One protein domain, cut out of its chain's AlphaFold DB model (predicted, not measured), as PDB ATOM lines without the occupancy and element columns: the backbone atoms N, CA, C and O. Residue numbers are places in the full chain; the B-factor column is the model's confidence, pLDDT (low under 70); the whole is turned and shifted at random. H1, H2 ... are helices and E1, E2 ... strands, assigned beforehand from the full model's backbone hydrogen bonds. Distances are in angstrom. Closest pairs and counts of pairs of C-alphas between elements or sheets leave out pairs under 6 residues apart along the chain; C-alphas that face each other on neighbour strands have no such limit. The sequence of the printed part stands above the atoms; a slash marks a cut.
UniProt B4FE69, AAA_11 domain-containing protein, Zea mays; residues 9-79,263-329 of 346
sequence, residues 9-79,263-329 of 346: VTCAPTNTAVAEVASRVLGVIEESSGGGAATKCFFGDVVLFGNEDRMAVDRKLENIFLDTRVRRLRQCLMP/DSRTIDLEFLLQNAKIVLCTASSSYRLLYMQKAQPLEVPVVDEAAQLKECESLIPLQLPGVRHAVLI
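Overview. This is residues 9 to 79 and 263 to 329 of the 346 residues of the protein "AAA_11 domain-containing protein" of Zea mays (UniProt B4FE69). A small sheet of four parallel strands is sandwiched between helices, with the long helix H1 over one face and the short helices H5 and H6 side by side over the other. H3 and H4 meet about perpendicular at the E2 edge of the sheet, while at the E4 edge the stretch 327 to 328 pairs with E4 near the end of the printed part. The printed part has 138 residues with six named helices and four named strands, in the order E1, H1, E2, H2, H3, H4, E3, H5, E4, H6, and the class is mixed, helices and strands. The sheet runs E2, E3, E1, E4. The whole is compact, with a radius of gyration of the C-alphas of 14.9 A and spans of 44 by 39 by 30 A.

Along the chain. E1, residues 9 to 12, begins at C-alpha 9, (83.513, 24.670, 61.887). H1, residues 15 to 32, is the longest helix at 25.8 A and ends at C-alpha 32, (79.769, 27.310, 42.218). E2 is residues 46 to 48 and H2 residues 52 to 55. H3, residues 66 to 77, is 15.6 A long. After the cut come H4, residues 265 to 275, 16.4 A long, and E3, residues 278 to 282, the longest strand at 13.4 A. H5, residues 284 to 290, measures 11.5 A, and E4, residues 300 to 303, 9.7 A. H6, residues 311 to 318, is 10.6 A long and ends at C-alpha 318, (83.964, 28.484, 70.964).

Arrangement. In the sheet E1 and E3 are inner strands, and E2 and E4 are edge strands. E1 and E3 are parallel at 27 degrees, with N 10 and O 279 2.8 A apart, within hydrogen-bond range. E1 and E4 are parallel at 10 degrees, with N 11 and O 302 at 2.8 A. E2 and E3 are parallel at 13 degrees, with N 47 and O 278 at 2.9 A. Three layers, helices on both faces of a sheet, are made by H1 on one face and H5 and H6 on the other. H1 lies over E3 and along the strands, at a height over the sheet of 9.7 A; the closest C-alphas of H1 and E3 are those of Val 18 and Cys 281, 6.1 A. H5 and H6 each have a height over the sheet of 9.4 A. They touch, closest at the C-alphas of Ser 286 and Pro 317, 5.6 A, and run the same way at a shallow tilt of 34.8 degrees, only just short of steep. Two split strand-helix-strand units, each with another strand between its two parallel strands, have right-handed crossovers: E1, H1, E2, with E3 between, and E3, H5, E4, with E1 between. H3 and H4 touch at Val 70 and Asp 268, whose C-alphas are 6.3 A apart, about perpendicular at 79 degrees; each only grazes the sheet, H3 with residues 66 to 69 and H4 with residues 272 to 275. H2, not on the sheet, touches H1, which meets it with residues 15 to 19 alone; the C-alphas of Asn 15 and Met 55 are the closest, 4.9 A. In H1 every O i to N i+4 pair is within hydrogen-bond range; the counts are 6 of 8 in H3, 6 of 7 in H4, 0 of 3 in H5, where 3 of 4 O i to N i+3 pairs are, and 1 of 4 in H6, where 3 of 5 are, while H2 is too short for an O i to N i+4 pair.

Size, cuts and confidence. The two C-alphas farthest apart are those of Pro 79 and Ala 307, 47.5 A. Residues 80 to 262 are not printed, and C-alphas 79 and 263 stand 11.0 A apart across the cut. Of the links that are printed whole, the one from H1 to E2, residues 33 to 45, is long. The mean pLDDT of the printed part is 86.6; under 70 are residues 33 to 40, 263 to 268 and 293 to 294.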
ATOM      1  N   VAL A   9      84.407  25.693  61.333       94.44
ATOM      2  CA  VAL A   9      83.513  24.670  61.887       94.44
ATOM      3  C   VAL A   9      82.104  25.234  61.916       94.44
ATOM      4  O   VAL A   9      81.892  26.343  62.392       94.44
ATOM      5  N   THR A  10      81.140  24.497  61.385       95.75
ATOM      6  CA  THR A  10      79.725  24.841  61.477       95.75
ATOM      7  C   THR A  10      79.028  23.819  62.352       95.75
ATOM      8  O   THR A  10      79.090  22.609  62.113       95.75
ATOM      9  N   CYS A  11      78.394  24.334  63.391       96.50
ATOM     10  CA  CYS A  11      77.715  23.581  64.418       96.50
ATOM     11  C   CYS A  11      76.221  23.847  64.362       96.50
ATOM     12  O   CYS A  11      75.815  24.975  64.119       96.50
ATOM     13  N   ALA A  12      75.419  22.831  64.665       95.38
ATOM     14  CA  ALA A  12      74.002  23.007  64.971       95.38
ATOM     15  C   ALA A  12      73.606  22.160  66.204       95.38
ATOM     16  O   ALA A  12      74.386  21.296  66.637       95.38
ATOM     17  N   PRO A  13      72.418  22.374  66.799       93.31
ATOM     18  CA  PRO A  13      72.009  21.709  68.036       93.31
ATOM     19  C   PRO A  13      71.753  20.209  67.868       93.31
ATOM     20  O   PRO A  13      72.043  19.411  68.763       93.31
ATOM     21  N   THR A  14      71.224  19.803  66.712       93.00
ATOM     22  CA  THR A  14      70.780  18.428  66.449       93.00
ATOM     23  C   THR A  14      71.430  17.844  65.198       93.00
ATOM     24  O   THR A  14      71.859  18.564  64.306       93.00
ATOM     25  N   ASN A  15      71.488  16.510  65.117       93.19
ATOM     26  CA  ASN A  15      72.030  15.801  63.951       93.19
ATOM     27  C   ASN A  15      71.264  16.143  62.661       93.19
ATOM     28  O   ASN A  15      71.886  16.335  61.623       93.19
ATOM     29  N   THR A  16      69.936  16.266  62.743       92.12
ATOM     30  CA  THR A  16      69.068  16.670  61.630       92.12
ATOM     31  C   THR A  16      69.371  18.087  61.158       92.12
ATOM     32  O   THR A  16      69.567  18.284  59.964       92.12
ATOM     33  N   ALA A  17      69.513  19.053  62.073       92.62
ATOM     34  CA  ALA A  17      69.876  20.422  61.701       92.62
ATOM     35  C   ALA A  17      71.243  20.476  60.994       92.62
ATOM     36  O   ALA A  17      71.383  21.096  59.944       92.62
ATOM     37  N   VAL A  18      72.244  19.744  61.501       95.50
ATOM     38  CA  VAL A  18      73.561  19.658  60.844       95.50
ATOM     39  C   VAL A  18      73.456  19.039  59.446       95.50
ATOM     40  O   VAL A  18      74.126  19.504  58.526       95.50
ATOM     41  N   ALA A  19      72.630  18.005  59.263       95.00
ATOM     42  CA  ALA A  19      72.417  17.381  57.958       95.00
ATOM     43  C   ALA A  19      71.761  18.350  56.953       95.00
ATOM     44  O   ALA A  19      72.161  18.392  55.789       95.00
ATOM     45  N   GLU A  20      70.816  19.182  57.399       93.38
ATOM     46  CA  GLU A  20      70.216  20.233  56.568       93.38
ATOM     47  C   GLU A  20      71.239  21.300  56.164       93.38
ATOM     48  O   GLU A  20      71.338  21.641  54.980       93.38
ATOM     49  N   VAL A  21      72.048  21.780  57.116       94.38
ATOM     50  CA  VAL A  21      73.164  22.698  56.838       94.38
ATOM     51  C   VAL A  21      74.116  22.081  55.816       94.38
ATOM     52  O   VAL A  21      74.475  22.729  54.832       94.38
ATOM     53  N   ALA A  22      74.485  20.814  55.998       95.62
ATOM     54  CA  ALA A  22      75.365  20.096  55.088       95.62
ATOM     55  C   ALA A  22      74.789  20.001  53.670       95.62
ATOM     56  O   ALA A  22      75.498  20.277  52.703       95.62
ATOM     57  N   SER A  23      73.497  19.699  53.539       94.69
ATOM     58  CA  SER A  23      72.821  19.642  52.240       94.69
ATOM     59  C   SER A  23      72.840  20.996  51.516       94.69
ATOM     60  O   SER A  23      73.154  21.059  50.322       94.69
ATOM     61  N   ARG A  24      72.604  22.097  52.249       92.75
ATOM     62  CA  ARG A  24      72.688  23.469  51.715       92.75
ATOM     63  C   ARG A  24      74.112  23.829  51.286       92.75
ATOM     64  O   ARG A  24      74.297  24.358  50.194       92.75
ATOM     65  N   VAL A  25      75.123  23.498  52.097       91.38
ATOM     66  CA  VAL A  25      76.542  23.722  51.757       91.38
ATOM     67  C   VAL A  25      76.916  22.989  50.470       91.38
ATOM     68  O   VAL A  25      77.544  23.580  49.594       91.38
ATOM     69  N   LEU A  26      76.494  21.731  50.316       90.88
ATOM     70  CA  LEU A  26      76.739  20.976  49.088       90.88
ATOM     71  C   LEU A  26      76.058  21.603  47.869       90.88
ATOM     72  O   LEU A  26      76.678  21.658  46.812       90.88
ATOM     73  N   GLY A  27      74.823  22.098  48.014       90.00
ATOM     74  CA  GLY A  27      74.123  22.808  46.937       90.00
ATOM     75  C   GLY A  27      74.905  24.026  46.441       90.00
ATOM     76  O   GLY A  27      75.120  24.176  45.242       90.00
ATOM     77  N   VAL A  28      75.442  24.831  47.363       88.44
ATOM     78  CA  VAL A  28      76.274  25.996  47.014       88.44
ATOM     79  C   VAL A  28      77.569  25.579  46.304       88.44
ATOM     80  O   VAL A  28      77.991  26.232  45.350       88.44
ATOM     81  N   ILE A  29      78.206  24.488  46.744       86.38
ATOM     82  CA  ILE A  29      79.425  23.968  46.105       86.38
ATOM     83  C   ILE A  29      79.130  23.524  44.667       86.38
ATOM     84  O   ILE A  29      79.871  23.887  43.750       86.38
ATOM     85  N   GLU A  30      78.033  22.800  44.449       86.25
ATOM     86  CA  GLU A  30      77.606  22.346  43.123       86.25
ATOM     87  C   GLU A  30      77.309  23.526  42.189       86.25
ATOM     88  O   GLU A  30      77.823  23.564  41.071       86.25
ATOM     89  N   GLU A  31      76.566  24.531  42.656       82.31
ATOM     90  CA  GLU A  31      76.263  25.749  41.893       82.31
ATOM     91  C   GLU A  31      77.531  26.536  41.528       82.31
ATOM     92  O   GLU A  31      77.669  27.026  40.404       82.31
ATOM     93  N   SER A  32      78.502  26.605  42.446       71.00
ATOM     94  CA  SER A  32      79.769  27.310  42.218       71.00
ATOM     95  C   SER A  32      80.675  26.631  41.183       71.00
ATOM     96  O   SER A  32      81.496  27.294  40.550       71.00
ATOM     97  N   SER A  33      80.508  25.325  40.957       61.72
ATOM     98  CA  SER A  33      81.325  24.565  40.004       61.72
ATOM     99  C   SER A  33      81.037  24.904  38.530       61.72
ATOM    100  O   SER A  33      81.882  24.654  37.671       61.72
ATOM    101  N   GLY A  34      79.883  25.521  38.235       52.56
ATOM    102  CA  GLY A  34      79.465  25.913  36.884       52.56
ATOM    103  C   GLY A  34      79.864  27.331  36.446       52.56
ATOM    104  O   GLY A  34      79.653  27.679  35.285       52.56
ATOM    105  N   GLY A  35      80.430  28.157  37.337       44.06
ATOM    106  CA  GLY A  35      80.739  29.570  37.082       44.06
ATOM    107  C   GLY A  35      82.205  29.913  37.348       44.06
ATOM    108  O   GLY A  35      82.709  29.747  38.456       44.06
ATOM    109  N   GLY A  36      82.915  30.405  36.330       42.16
ATOM    110  CA  GLY A  36      84.321  30.785  36.454       42.16
ATOM    111  C   GLY A  36      84.534  31.932  37.449       42.16
ATOM    112  O   GLY A  36      83.989  33.012  37.249       42.16
ATOM    113  N   ALA A  37      85.390  31.687  38.450       43.69
ATOM    114  CA  ALA A  37      86.109  32.648  39.308       43.69
ATOM    115  C   ALA A  37      85.721  32.774  40.800       43.69
ATOM    116  O   ALA A  37      86.415  33.500  41.507       43.69
ATOM    117  N   ALA A  38      84.741  32.040  41.340       47.28
ATOM    118  CA  ALA A  38      84.605  31.923  42.802       47.28
ATOM    119  C   ALA A  38      85.512  30.797  43.337       47.28
ATOM    120  O   ALA A  38      85.628  29.747  42.707       47.28
ATOM    121  N   THR A  39      86.173  31.022  44.479       54.28
ATOM    122  CA  THR A  39      87.003  30.055  45.228       54.28
ATOM    123  C   THR A  39      86.510  28.613  45.074       54.28
ATOM    124  O   THR A  39      85.447  28.272  45.592       54.28
ATOM    125  N   LYS A  40      87.280  27.762  44.377       69.31
ATOM    126  CA  LYS A  40      86.930  26.349  44.159       69.31
ATOM    127  C   LYS A  40      86.926  25.610  45.501       69.31
ATOM    128  O   LYS A  40      87.982  25.240  46.019       69.31
ATOM    129  N   CYS A  41      85.745  25.422  46.077       79.25
ATOM    130  CA  CYS A  41      85.525  24.487  47.171       79.25
ATOM    131  C   CYS A  41      85.163  23.126  46.567       79.25
ATOM    132  O   CYS A  41      84.415  23.059  45.594       79.25
ATOM    133  N   PHE A  42      85.717  22.049  47.113       87.62
ATOM    134  CA  PHE A  42      85.457  20.687  46.650       87.62
ATOM    135  C   PHE A  42      84.761  19.896  47.753       87.62
ATOM    136  O   PHE A  42      84.964  20.186  48.930       87.62
ATOM    137  N   PHE A  43      84.014  18.848  47.403       90.44
ATOM    138  CA  PHE A  43      83.433  17.955  48.412       90.44
ATOM    139  C   PHE A  43      84.494  17.380  49.355       90.44
ATOM    140  O   PHE A  43      84.293  17.369  50.566       90.44
ATOM    141  N   GLY A  44      85.679  17.046  48.831       90.19
ATOM    142  CA  GLY A  44      86.822  16.627  49.638       90.19
ATOM    143  C   GLY A  44      87.211  17.621  50.746       90.19
ATOM    144  O   GLY A  44      87.667  17.195  51.809       90.19
ATOM    145  N   ASP A  45      86.977  18.924  50.559       91.81
ATOM    146  CA  ASP A  45      87.284  19.974  51.540       91.81
ATOM    147  C   ASP A  45      86.255  20.068  52.682       91.81
ATOM    148  O   ASP A  45      86.519  20.755  53.673       91.81
ATOM    149  N   VAL A  46      85.110  19.388  52.568       94.06
ATOM    150  CA  VAL A  46      84.012  19.421  53.543       94.06
ATOM    151  C   VAL A  46      83.880  18.078  54.237       94.06
ATOM    152  O   VAL A  46      83.742  17.042  53.591       94.06
ATOM    153  N   VAL A  47      83.884  18.082  55.564       95.12
ATOM    154  CA  VAL A  47      83.674  16.875  56.366       95.12
ATOM    155  C   VAL A  47      82.455  17.054  57.252       95.12
ATOM    156  O   VAL A  47      82.407  17.970  58.066       95.12
ATOM    157  N   LEU A  48      81.497  16.140  57.127       95.69
ATOM    158  CA  LEU A  48      80.352  15.995  58.016       95.69
ATOM    159  C   LEU A  48      80.605  14.830  58.973       95.69
ATOM    160  O   LEU A  48      80.901  13.727  58.524       95.69
ATOM    161  N   PHE A  49      80.447  15.029  60.280       93.62
ATOM    162  CA  PHE A  49      80.457  13.913  61.225       93.62
ATOM    163  C   PHE A  49      79.419  14.074  62.333       93.62
ATOM    164  O   PHE A  49      79.092  15.176  62.770       93.62
ATOM    165  N   GLY A  50      78.928  12.938  62.818       89.88
ATOM    166  CA  GLY A  50      77.911  12.861  63.856       89.88
ATOM    167  C   GLY A  50      77.345  11.451  63.944       89.88
ATOM    168  O   GLY A  50      78.011  10.488  63.574       89.88
ATOM    169  N   ASN A  51      76.131  11.319  64.468       89.44
ATOM    170  CA  ASN A  51      75.484  10.017  64.561       89.44
ATOM    171  C   ASN A  51      74.762   9.694  63.242       89.44
ATOM    172  O   ASN A  51      73.760  10.334  62.930       89.44
ATOM    173  N   GLU A  52      75.270   8.699  62.510       86.56
ATOM    174  CA  GLU A  52      74.779   8.275  61.184       86.56
ATOM    175  C   GLU A  52      73.263   8.007  61.188       86.56
ATOM    176  O   GLU A  52      72.536   8.596  60.387       86.56
ATOM    177  N   ASP A  53      72.766   7.237  62.167       85.88
ATOM    178  CA  ASP A  53      71.342   6.880  62.281       85.88
ATOM    179  C   ASP A  53      70.431   8.105  62.463       85.88
ATOM    180  O   ASP A  53      69.332   8.167  61.918       85.88
ATOM    181  N   ARG A  54      70.876   9.098  63.242       88.12
ATOM    182  CA  ARG A  54      70.099  10.317  63.533       88.12
ATOM    183  C   ARG A  54      70.219  11.385  62.455       88.12
ATOM    184  O   ARG A  54      69.371  12.269  62.407       88.12
ATOM    185  N   MET A  55      71.286  11.354  61.660       88.50
ATOM    186  CA  MET A  55      71.491  12.285  60.549       88.50
ATOM    187  C   MET A  55      70.696  11.884  59.305       88.50
ATOM    188  O   MET A  55      70.520  12.729  58.436       88.50
ATOM    189  N   ALA A  56      70.222  10.631  59.224       87.19
ATOM    190  CA  ALA A  56      69.552  10.089  58.040       87.19
ATOM    191  C   ALA A  56      70.347  10.398  56.757       87.19
ATOM    192  O   ALA A  56      69.808  10.935  55.790       87.19
ATOM    193  N   VAL A  57      71.654  10.108  56.800       86.31
ATOM    194  CA  VAL A  57      72.616  10.417  55.733       86.31
ATOM    195  C   VAL A  57      72.123   9.811  54.421       86.31
ATOM    196  O   VAL A  57      72.028   8.592  54.286       86.31
ATOM    197  N   ASP A  58      71.780  10.668  53.463       87.81
ATOM    198  CA  ASP A  58      71.375  10.253  52.127       87.81
ATOM    199  C   ASP A  58      72.593  10.067  51.205       87.81
ATOM    200  O   ASP A  58      73.742  10.336  51.567       87.81
ATOM    201  N   ARG A  59      72.340   9.650  49.957       87.69
ATOM    202  CA  ARG A  59      73.395   9.436  48.952       87.69
ATOM    203  C   ARG A  59      74.233  10.683  48.670       87.69
ATOM    204  O   ARG A  59      75.365  10.556  48.219       87.69
ATOM    205  N   LYS A  60      73.680  11.882  48.876       89.00
ATOM    206  CA  LYS A  60      74.394  13.137  48.633       89.00
ATOM    207  C   LYS A  60      75.346  13.424  49.793       89.00
ATOM    208  O   LYS A  60      76.515  13.736  49.573       89.00
ATOM    209  N   LEU A  61      74.867  13.267  51.025       93.44
ATOM    210  CA  LEU A  61      75.650  13.476  52.241       93.44
ATOM    211  C   LEU A  61      76.746  12.416  52.433       93.44
ATOM    212  O   LEU A  61      77.790  12.733  53.001       93.44
ATOM    213  N   GLU A  62      76.584  11.203  51.894       93.31
ATOM    214  CA  GLU A  62      77.633  10.166  51.857       93.31
ATOM    215  C   GLU A  62      78.955  10.634  51.212       93.31
ATOM    216  O   GLU A  62      80.019  10.075  51.507       93.31
ATOM    217  N   ASN A  63      78.918  11.658  50.353       92.00
ATOM    218  CA  ASN A  63      80.110  12.227  49.714       92.00
ATOM    219  C   ASN A  63      80.975  13.039  50.687       92.00
ATOM    220  O   ASN A  63      82.170  13.192  50.460       92.00
ATOM    221  N   ILE A  64      80.394  13.541  51.781       94.56
ATOM    222  CA  ILE A  64      81.100  14.342  52.793       94.56
ATOM    223  C   ILE A  64      81.071  13.720  54.188       94.56
ATOM    224  O   ILE A  64      81.802  14.173  55.069       94.56
ATOM    225  N   PHE A  65      80.266  12.676  54.400       95.12
ATOM    226  CA  PHE A  65      80.180  11.986  55.679       95.12
ATOM    227  C   PHE A  65      81.482  11.253  55.999       95.12
ATOM    228  O   PHE A  65      81.960  10.412  55.234       95.12
ATOM    229  N   LEU A  66      82.050  11.579  57.157       93.25
ATOM    230  CA  LEU A  66      83.391  11.194  57.569       93.25
ATOM    231  C   LEU A  66      83.594   9.675  57.532       93.25
ATOM    232  O   LEU A  66      84.535   9.201  56.900       93.25
ATOM    233  N   ASP A  67      82.708   8.908  58.167       90.38
ATOM    234  CA  ASP A  67      82.839   7.452  58.240       90.38
ATOM    235  C   ASP A  67      82.739   6.795  56.856       90.38
ATOM    236  O   ASP A  67      83.495   5.869  56.559       90.38
ATOM    237  N   THR A  68      81.869   7.293  55.971       91.50
ATOM    238  CA  THR A  68      81.749   6.765  54.603       91.50
ATOM    239  C   THR A  68      83.004   7.057  53.781       91.50
ATOM    240  O   THR A  68      83.530   6.146  53.139       91.50
ATOM    241  N   ARG A  69      83.545   8.279  53.867       91.88
ATOM    242  CA  ARG A  69      84.805   8.656  53.207       91.88
ATOM    243  C   ARG A  69      85.983   7.822  53.696       91.88
ATOM    244  O   ARG A  69      86.754   7.313  52.884       91.88
ATOM    245  N   VAL A  70      86.097   7.619  55.011       90.56
ATOM    246  CA  VAL A  70      87.137   6.758  55.595       90.56
ATOM    247  C   VAL A  70      87.039   5.335  55.050       90.56
ATOM    248  O   VAL A  70      88.053   4.772  54.648       90.56
ATOM    249  N   ARG A  71      85.834   4.750  54.977       89.44
ATOM    250  CA  ARG A  71      85.651   3.392  54.431       89.44
ATOM    251  C   ARG A  71      86.139   3.276  52.981       89.44
ATOM    252  O   ARG A  71      86.767   2.268  52.657       89.44
ATOM    253  N   ARG A  72      85.877   4.281  52.134       91.38
ATOM    254  CA  ARG A  72      86.353   4.316  50.737       91.38
ATOM    255  C   ARG A  72      87.872   4.473  50.662       91.38
ATOM    256  O   ARG A  72      88.548   3.608  50.108       91.38
ATOM    257  N   LEU A  73      88.421   5.499  51.313       91.31
ATOM    258  CA  LEU A  73      89.863   5.781  51.321       91.31
ATOM    259  C   LEU A  73      90.691   4.633  51.889       91.31
ATOM    260  O   LEU A  73      91.773   4.345  51.380       91.31
ATOM    261  N   ARG A  74      90.181   3.944  52.913       88.94
ATOM    262  CA  ARG A  74      90.881   2.827  53.547       88.94
ATOM    263  C   ARG A  74      91.295   1.765  52.532       88.94
ATOM    264  O   ARG A  74      92.411   1.270  52.622       88.94
ATOM    265  N   GLN A  75      90.454   1.448  51.548       88.06
ATOM    266  CA  GLN A  75      90.787   0.458  50.513       88.06
ATOM    267  C   GLN A  75      92.012   0.886  49.692       88.06
ATOM    268  O   GLN A  75      92.885   0.065  49.403       88.06
ATOM    269  N   CYS A  76      92.116   2.179  49.388       91.62
ATOM    270  CA  CYS A  76      93.230   2.774  48.654       91.62
ATOM    271  C   CYS A  76      94.489   2.947  49.512       91.62
ATOM    272  O   CYS A  76      95.584   3.019  48.964       91.62
ATOM    273  N   LEU A  77      94.370   3.001  50.839       88.94
ATOM    274  CA  LEU A  77      95.497   3.217  51.758       88.94
ATOM    275  C   LEU A  77      96.018   1.933  52.417       88.94
ATOM    276  O   LEU A  77      96.961   1.989  53.206       88.94
ATOM    277  N   MET A  78      95.456   0.771  52.060       86.62
ATOM    278  CA  MET A  78      95.968  -0.531  52.491       86.62
ATOM    279  C   MET A  78      97.407  -0.751  51.979       86.62
ATOM    280  O   MET A  78      97.619  -0.726  50.764       86.62
ATOM    281  N   PRO A  79      98.388  -1.084  52.841       84.12
ATOM    282  CA  PRO A  79      99.788  -1.228  52.421       84.12
ATOM    283  C   PRO A  79     100.024  -2.296  51.340       84.12
ATOM    284  O   PRO A  79     100.888  -2.144  50.478       84.12
ATOM    285  N   ASP A 263      94.635  -0.844  60.818       56.47
ATOM    286  CA  ASP A 263      93.260  -1.150  61.274       56.47
ATOM    287  C   ASP A 263      92.642  -0.183  62.332       56.47
ATOM    288  O   ASP A 263      91.472  -0.300  62.702       56.47
ATOM    289  N   SER A 264      93.402   0.800  62.832       59.91
ATOM    290  CA  SER A 264      92.949   1.794  63.809       59.91
ATOM    291  C   SER A 264      92.152   2.930  63.156       59.91
ATOM    292  O   SER A 264      92.709   3.960  62.770       59.91
ATOM    293  N   ARG A 265      90.821   2.774  63.158       64.19
ATOM    294  CA  ARG A 265      89.834   3.788  62.724       64.19
ATOM    295  C   ARG A 265      90.115   5.204  63.240       64.19
ATOM    296  O   ARG A 265      89.777   6.176  62.578       64.19
ATOM    297  N   THR A 266      90.709   5.350  64.422       61.38
ATOM    298  CA  THR A 266      90.962   6.663  65.035       61.38
ATOM    299  C   THR A 266      91.959   7.503  64.236       61.38
ATOM    300  O   THR A 266      91.769   8.709  64.115       61.38
ATOM    301  N   ILE A 267      92.989   6.874  63.660       61.34
ATOM    302  CA  ILE A 267      94.027   7.572  62.887       61.34
ATOM    303  C   ILE A 267      93.451   8.036  61.538       61.34
ATOM    304  O   ILE A 267      93.731   9.152  61.103       61.34
ATOM    305  N   ASP A 268      92.583   7.216  60.927       67.88
ATOM    306  CA  ASP A 268      91.918   7.520  59.651       67.88
ATOM    307  C   ASP A 268      91.062   8.794  59.748       67.88
ATOM    308  O   ASP A 268      91.094   9.674  58.885       67.88
ATOM    309  N   LEU A 269      90.290   8.891  60.837       77.00
ATOM    310  CA  LEU A 269      89.354   9.986  61.092       77.00
ATOM    311  C   LEU A 269      90.088  11.310  61.328       77.00
ATOM    312  O   LEU A 269      89.633  12.362  60.875       77.00
ATOM    313  N   GLU A 270      91.215  11.265  62.041       83.44
ATOM    314  CA  GLU A 270      91.971  12.465  62.391       83.44
ATOM    315  C   GLU A 270      92.619  13.103  61.159       83.44
ATOM    316  O   GLU A 270      92.579  14.321  61.015       83.44
ATOM    317  N   PHE A 271      93.133  12.301  60.220       85.81
ATOM    318  CA  PHE A 271      93.745  12.813  58.993       85.81
ATOM    319  C   PHE A 271      92.770  13.653  58.151       85.81
ATOM    320  O   PHE A 271      93.113  14.759  57.723       85.81
ATOM    321  N   LEU A 272      91.537  13.179  57.941       89.19
ATOM    322  CA  LEU A 272      90.530  13.937  57.191       89.19
ATOM    323  C   LEU A 272      90.104  15.206  57.931       89.19
ATOM    324  O   LEU A 272      90.024  16.273  57.324       89.19
ATOM    325  N   LEU A 273      89.887  15.110  59.245       89.75
ATOM    326  CA  LEU A 273      89.510  16.256  60.071       89.75
ATOM    327  C   LEU A 273      90.624  17.297  60.194       89.75
ATOM    328  O   LEU A 273      90.315  18.473  60.331       89.75
ATOM    329  N   GLN A 274      91.899  16.910  60.132       88.38
ATOM    330  CA  GLN A 274      93.034  17.837  60.149       88.38
ATOM    331  C   GLN A 274      93.138  18.644  58.850       88.38
ATOM    332  O   GLN A 274      93.509  19.816  58.891       88.38
ATOM    333  N   ASN A 275      92.789  18.032  57.716       88.31
ATOM    334  CA  ASN A 275      92.965  18.638  56.400       88.31
ATOM    335  C   ASN A 275      91.685  19.324  55.876       88.31
ATOM    336  O   ASN A 275      91.780  20.272  55.104       88.31
ATOM    337  N   ALA A 276      90.482  18.943  56.309       90.88
ATOM    338  CA  ALA A 276      89.239  19.569  55.838       90.88
ATOM    339  C   ALA A 276      89.209  21.096  56.050       90.88
ATOM    340  O   ALA A 276      89.592  21.588  57.112       90.88
ATOM    341  N   LYS A 277      88.712  21.862  55.074       90.69
ATOM    342  CA  LYS A 277      88.517  23.317  55.219       90.69
ATOM    343  C   LYS A 277      87.238  23.636  55.986       90.69
ATOM    344  O   LYS A 277      87.204  24.613  56.728       90.69
ATOM    345  N   ILE A 278      86.204  22.818  55.810       92.88
ATOM    346  CA  ILE A 278      84.899  22.994  56.443       92.88
ATOM    347  C   ILE A 278      84.569  21.730  57.220       92.88
ATOM    348  O   ILE A 278      84.626  20.624  56.680       92.88
ATOM    349  N   VAL A 279      84.206  21.897  58.484       95.00
ATOM    350  CA  VAL A 279      83.795  20.802  59.357       95.00
ATOM    351  C   VAL A 279      82.369  21.049  59.825       95.00
ATOM    352  O   VAL A 279      82.090  22.082  60.419       95.00
ATOM    353  N   LEU A 280      81.471  20.107  59.566       96.75
ATOM    354  CA  LEU A 280      80.056  20.171  59.916       96.75
ATOM    355  C   LEU A 280      79.770  19.117  60.982       96.75
ATOM    356  O   LEU A 280      80.032  17.930  60.775       96.75
ATOM    357  N   CYS A 281      79.274  19.537  62.140       96.38
ATOM    358  CA  CYS A 281      79.032  18.628  63.258       96.38
ATOM    359  C   CYS A 281      78.011  19.218  64.237       96.38
ATOM    360  O   CYS A 281      77.613  20.368  64.100       96.38
ATOM    361  N   THR A 282      77.537  18.464  65.231       96.31
ATOM    362  CA  THR A 282      76.727  19.081  66.298       96.31
ATOM    363  C   THR A 282      77.620  19.886  67.236       96.31
ATOM    364  O   THR A 282      78.779  19.507  67.441       96.31
ATOM    365  N   ALA A 283      77.074  20.915  67.893       95.25
ATOM    366  CA  ALA A 283      77.817  21.704  68.884       95.25
ATOM    367  C   ALA A 283      78.491  20.804  69.940       95.25
ATOM    368  O   ALA A 283      79.683  20.927  70.207       95.25
ATOM    369  N   SER A 284      77.765  19.797  70.432       93.19
ATOM    370  CA  SER A 284      78.290  18.810  71.379       93.19
ATOM    371  C   SER A 284      79.422  17.959  70.818       93.19
ATOM    372  O   SER A 284      80.359  17.671  71.548       93.19
ATOM    373  N   SER A 285      79.362  17.561  69.545       92.44
ATOM    374  CA  SER A 285      80.348  16.681  68.906       92.44
ATOM    375  C   SER A 285      81.632  17.403  68.484       92.44
ATOM    376  O   SER A 285      82.665  16.754  68.297       92.44
ATOM    377  N   SER A 286      81.597  18.739  68.425       93.44
ATOM    378  CA  SER A 286      82.765  19.575  68.133       93.44
ATOM    379  C   SER A 286      83.904  19.392  69.148       93.44
ATOM    380  O   SER A 286      85.060  19.632  68.809       93.44
ATOM    381  N   TYR A 287      83.630  18.829  70.336       90.94
ATOM    382  CA  TYR A 287      84.657  18.450  71.316       90.94
ATOM    383  C   TYR A 287      85.759  17.542  70.741       90.94
ATOM    384  O   TYR A 287      86.899  17.589  71.196       90.94
ATOM    385  N   ARG A 288      85.448  16.725  69.720       88.56
ATOM    386  CA  ARG A 288      86.435  15.870  69.037       88.56
ATOM    387  C   ARG A 288      87.554  16.683  68.386       88.56
ATOM    388  O   ARG A 288      88.650  16.167  68.201       88.56
ATOM    389  N   LEU A 289      87.274  17.940  68.050       90.38
ATOM    390  CA  LEU A 289      88.197  18.844  67.379       90.38
ATOM    391  C   LEU A 289      89.153  19.538  68.368       90.38
ATOM    392  O   LEU A 289      90.218  19.981  67.950       90.38
ATOM    393  N   LEU A 290      88.824  19.577  69.671       84.38
ATOM    394  CA  LEU A 290      89.646  20.212  70.717       84.38
ATOM    395  C   LEU A 290      91.017  19.546  70.889       84.38
ATOM    396  O   LEU A 290      91.990  20.206  71.242       84.38
ATOM    397  N   TYR A 291      91.094  18.236  70.654       76.69
ATOM    398  CA  TYR A 291      92.279  17.428  70.953       76.69
ATOM    399  C   TYR A 291      93.143  17.117  69.722       76.69
ATOM    400  O   TYR A 291      94.051  16.291  69.808       76.69
ATOM    401  N   MET A 292      92.895  17.770  68.581       78.31
ATOM    402  CA  MET A 292      93.677  17.552  67.359       78.31
ATOM    403  C   MET A 292      95.041  18.250  67.443       78.31
ATOM    404  O   MET A 292      95.165  19.440  67.166       78.31
ATOM    405  N   GLN A 293      96.091  17.504  67.794       62.31
ATOM    406  CA  GLN A 293      97.423  18.064  68.084       62.31
ATOM    407  C   GLN A 293      98.170  18.626  66.860       62.31
ATOM    408  O   GLN A 293      99.132  19.373  67.029       62.31
ATOM    409  N   LYS A 294      97.777  18.255  65.633       67.50
ATOM    410  CA  LYS A 294      98.494  18.607  64.387       67.50
ATOM    411  C   LYS A 294      97.650  19.376  63.368       67.50
ATOM    412  O   LYS A 294      98.115  19.630  62.260       67.50
ATOM    413  N   ALA A 295      96.413  19.726  63.714       72.25
ATOM    414  CA  ALA A 295      95.526  20.453  62.818       72.25
ATOM    415  C   ALA A 295      95.884  21.945  62.778       72.25
ATOM    416  O   ALA A 295      96.205  22.537  63.808       72.25
ATOM    417  N   GLN A 296      95.740  22.581  61.612       79.56
ATOM    418  CA  GLN A 296      95.631  24.041  61.583       79.56
ATOM    419  C   GLN A 296      94.388  24.481  62.382       79.56
ATOM    420  O   GLN A 296      93.379  23.772  62.340       79.56
ATOM    421  N   PRO A 297      94.416  25.622  63.085       84.75
ATOM    422  CA  PRO A 297      93.270  26.102  63.852       84.75
ATOM    423  C   PRO A 297      91.979  26.220  63.034       84.75
ATOM    424  O   PRO A 297      92.005  26.610  61.866       84.75
ATOM    425  N   LEU A 298      90.845  25.911  63.665       88.00
ATOM    426  CA  LEU A 298      89.514  26.266  63.164       88.00
ATOM    427  C   LEU A 298      89.204  27.673  63.676       88.00
ATOM    428  O   LEU A 298      88.824  27.855  64.828       88.00
ATOM    429  N   GLU A 299      89.440  28.676  62.837       89.12
ATOM    430  CA  GLU A 299      89.477  30.076  63.275       89.12
ATOM    431  C   GLU A 299      88.090  30.702  63.453       89.12
ATOM    432  O   GLU A 299      87.954  31.703  64.167       89.12
ATOM    433  N   VAL A 300      87.086  30.122  62.785       92.00
ATOM    434  CA  VAL A 300      85.722  30.649  62.714       92.00
ATOM    435  C   VAL A 300      84.701  29.548  63.011       92.00
ATOM    436  O   VAL A 300      84.332  28.780  62.119       92.00
ATOM    437  N   PRO A 301      84.240  29.431  64.265       94.44
ATOM    438  CA  PRO A 301      83.036  28.702  64.605       94.44
ATOM    439  C   PRO A 301      81.800  29.467  64.144       94.44
ATOM    440  O   PRO A 301      81.592  30.636  64.475       94.44
ATOM    441  N   VAL A 302      80.962  28.763  63.396       95.44
ATOM    442  CA  VAL A 302      79.608  29.156  63.032       95.44
ATOM    443  C   VAL A 302      78.659  28.267  63.820       95.44
ATOM    444  O   VAL A 302      78.777  27.047  63.755       95.44
ATOM    445  N   VAL A 303      77.731  28.847  64.566       95.75
ATOM    446  CA  VAL A 303      76.707  28.104  65.305       95.75
ATOM    447  C   VAL A 303      75.356  28.493  64.730       95.75
ATOM    448  O   VAL A 303      74.921  29.625  64.913       95.75
ATOM    449  N   ASP A 304      74.749  27.569  63.996       94.38
ATOM    450  CA  ASP A 304      73.381  27.679  63.497       94.38
ATOM    451  C   ASP A 304      72.393  27.326  64.615       94.38
ATOM    452  O   ASP A 304      72.711  26.487  65.465       94.38
ATOM    453  N   GLU A 305      71.214  27.951  64.609       93.00
ATOM    454  CA  GLU A 305      70.161  27.759  65.623       93.00
ATOM    455  C   GLU A 305      70.669  27.974  67.066       93.00
ATOM    456  O   GLU A 305      70.483  27.138  67.959       93.00
ATOM    457  N   ALA A 306      71.385  29.080  67.293       92.75
ATOM    458  CA  ALA A 306      72.128  29.313  68.528       92.75
ATOM    459  C   ALA A 306      71.248  29.381  69.799       92.75
ATOM    460  O   ALA A 306      71.684  28.860  70.829       92.75
ATOM    461  N   ALA A 307      70.021  29.923  69.764       90.19
ATOM    462  CA  ALA A 307      69.109  29.973  70.923       90.19
ATOM    463  C   ALA A 307      68.581  28.601  71.334       90.19
ATOM    464  O   ALA A 307      68.119  28.427  72.468       90.19
ATOM    465  N   GLN A 308      68.647  27.607  70.447       91.44
ATOM    466  CA  GLN A 308      68.262  26.240  70.783       91.44
ATOM    467  C   GLN A 308      69.343  25.517  71.604       91.44
ATOM    468  O   GLN A 308      69.089  24.430  72.139       91.44
ATOM    469  N   LEU A 309      70.543  26.095  71.726       92.50
ATOM    470  CA  LEU A 309      71.622  25.584  72.564       92.50
ATOM    471  C   LEU A 309      71.600  26.219  73.948       92.50
ATOM    472  O   LEU A 309      71.380  27.415  74.119       92.50
ATOM    473  N   LYS A 310      71.934  25.417  74.959       91.94
ATOM    474  CA  LYS A 310      72.321  25.974  76.258       91.94
ATOM    475  C   LYS A 310      73.650  26.705  76.097       91.94
ATOM    476  O   LYS A 310      74.499  26.269  75.321       91.94
ATOM    477  N   GLU A 311      73.890  27.725  76.915       90.75
ATOM    478  CA  GLU A 311      75.173  28.444  76.928       90.75
ATOM    479  C   GLU A 311      76.369  27.482  77.053       90.75
ATOM    480  O   GLU A 311      77.345  27.570  76.315       90.75
ATOM    481  N   CYS A 312      76.270  26.464  77.913       91.94
ATOM    482  CA  CYS A 312      77.335  25.474  78.060       91.94
ATOM    483  C   CYS A 312      77.578  24.611  76.808       91.94
ATOM    484  O   CYS A 312      78.683  24.104  76.633       91.94
ATOM    485  N   GLU A 313      76.577  24.437  75.943       93.69
ATOM    486  CA  GLU A 313      76.696  23.683  74.693       93.69
ATOM    487  C   GLU A 313      77.279  24.556  73.574       93.69
ATOM    488  O   GLU A 313      78.103  24.069  72.798       93.69
ATOM    489  N   SER A 314      76.918  25.844  73.517       92.44
ATOM    490  CA  SER A 314      77.490  26.798  72.556       92.44
ATOM    491  C   SER A 314      78.957  27.122  72.855       92.44
ATOM    492  O   SER A 314      79.728  27.370  71.930       92.44
ATOM    493  N   LEU A 315      79.389  27.026  74.118       93.19
ATOM    494  CA  LEU A 315      80.792  27.205  74.505       93.19
ATOM    495  C   LEU A 315      81.738  26.131  73.945       93.19
ATOM    496  O   LEU A 315      82.918  26.419  73.757       93.19
ATOM    497  N   ILE A 316      81.261  24.919  73.646       94.88
ATOM    498  CA  ILE A 316      82.116  23.808  73.183       94.88
ATOM    499  C   ILE A 316      82.873  24.171  71.887       94.88
ATOM    500  O   ILE A 316      84.106  24.107  71.897       94.88
ATOM    501  N   PRO A 317      82.212  24.598  70.788       94.25
ATOM    502  CA  PRO A 317      82.923  25.026  69.582       94.25
ATOM    503  C   PRO A 317      83.686  26.348  69.756       94.25
ATOM    504  O   PRO A 317      84.665  26.580  69.051       94.25
ATOM    505  N   LEU A 318      83.278  27.212  70.692       93.88
ATOM    506  CA  LEU A 318      83.964  28.484  70.964       93.88
ATOM    507  C   LEU A 318      85.295  28.293  71.707       93.88
ATOM    508  O   LEU A 318      86.168  29.152  71.633       93.88
ATOM    509  N   GLN A 319      85.467  27.161  72.393       92.25
ATOM    510  CA  GLN A 319      86.706  26.788  73.078       92.25
ATOM    511  C   GLN A 319      87.756  26.159  72.150       92.25
ATOM    512  O   GLN A 319      88.830  25.773  72.621       92.25
ATOM    513  N   LEU A 320      87.478  26.033  70.847       91.06
ATOM    514  CA  LEU A 320      88.446  25.473  69.909       91.06
ATOM    515  C   LEU A 320      89.735  26.316  69.861       91.06
ATOM    516  O   LEU A 320      89.684  27.550  69.895       91.06
ATOM    517  N   PRO A 321      90.920  25.684  69.775       88.00
ATOM    518  CA  PRO A 321      92.173  26.425  69.706       88.00
ATOM    519  C   PRO A 321      92.230  27.334  68.473       88.00
ATOM    520  O   PRO A 321      92.011  26.882  67.350       88.00
ATOM    521  N   GLY A 322      92.581  28.605  68.689       87.50
ATOM    522  CA  GLY A 322      92.801  29.595  67.628       87.50
ATOM    523  C   GLY A 322      91.539  30.239  67.048       87.50
ATOM    524  O   GLY A 322      91.633  30.912  66.024       87.50
ATOM    525  N   VAL A 323      90.387  30.091  67.708       89.81
ATOM    526  CA  VAL A 323      89.178  30.868  67.402       89.81
ATOM    527  C   VAL A 323      89.463  32.364  67.549       89.81
ATOM    528  O   VAL A 323      89.944  32.817  68.588       89.81
ATOM    529  N   ARG A 324      89.165  33.137  66.498       85.00
ATOM    530  CA  ARG A 324      89.339  34.606  66.473       85.00
ATOM    531  C   ARG A 324      88.033  35.355  66.262       85.00
ATOM    532  O   ARG A 324      87.893  36.479  66.732       85.00
ATOM    533  N   HIS A 325      87.097  34.736  65.553       89.81
ATOM    534  CA  HIS A 325      85.787  35.294  65.248       89.81
ATOM    535  C   HIS A 325      84.746  34.200  65.443       89.81
ATOM    536  O   HIS A 325      85.014  33.049  65.121       89.81
ATOM    537  N   ALA A 326      83.567  34.550  65.937       92.75
ATOM    538  CA  ALA A 326      82.451  33.624  66.058       92.75
ATOM    539  C   ALA A 326      81.231  34.204  65.346       92.75
ATOM    540  O   ALA A 326      80.988  35.410  65.416       92.75
ATOM    541  N   VAL A 327      80.474  33.344  64.670       94.75
ATOM    542  CA  VAL A 327      79.211  33.705  64.024       94.75
ATOM    543  C   VAL A 327      78.109  32.876  64.666       94.75
ATOM    544  O   VAL A 327      78.116  31.655  64.560       94.75
ATOM    545  N   LEU A 328      77.176  33.536  65.344       93.88
ATOM    546  CA  LEU A 328      75.990  32.906  65.918       93.88
ATOM    547  C   LEU A 328      74.801  33.298  65.039       93.88
ATOM    548  O   LEU A 328      74.557  34.490  64.851       93.88
ATOM    549  N   ILE A 329      74.133  32.312  64.448       92.50
ATOM    550  CA  ILE A 329      72.935  32.498  63.628       92.50
ATOM    551  C   ILE A 329      71.747  31.985  64.417       92.50
ATOM    552  O   ILE A 329      71.828  30.940  65.065       92.50
TER     553      ILE A 329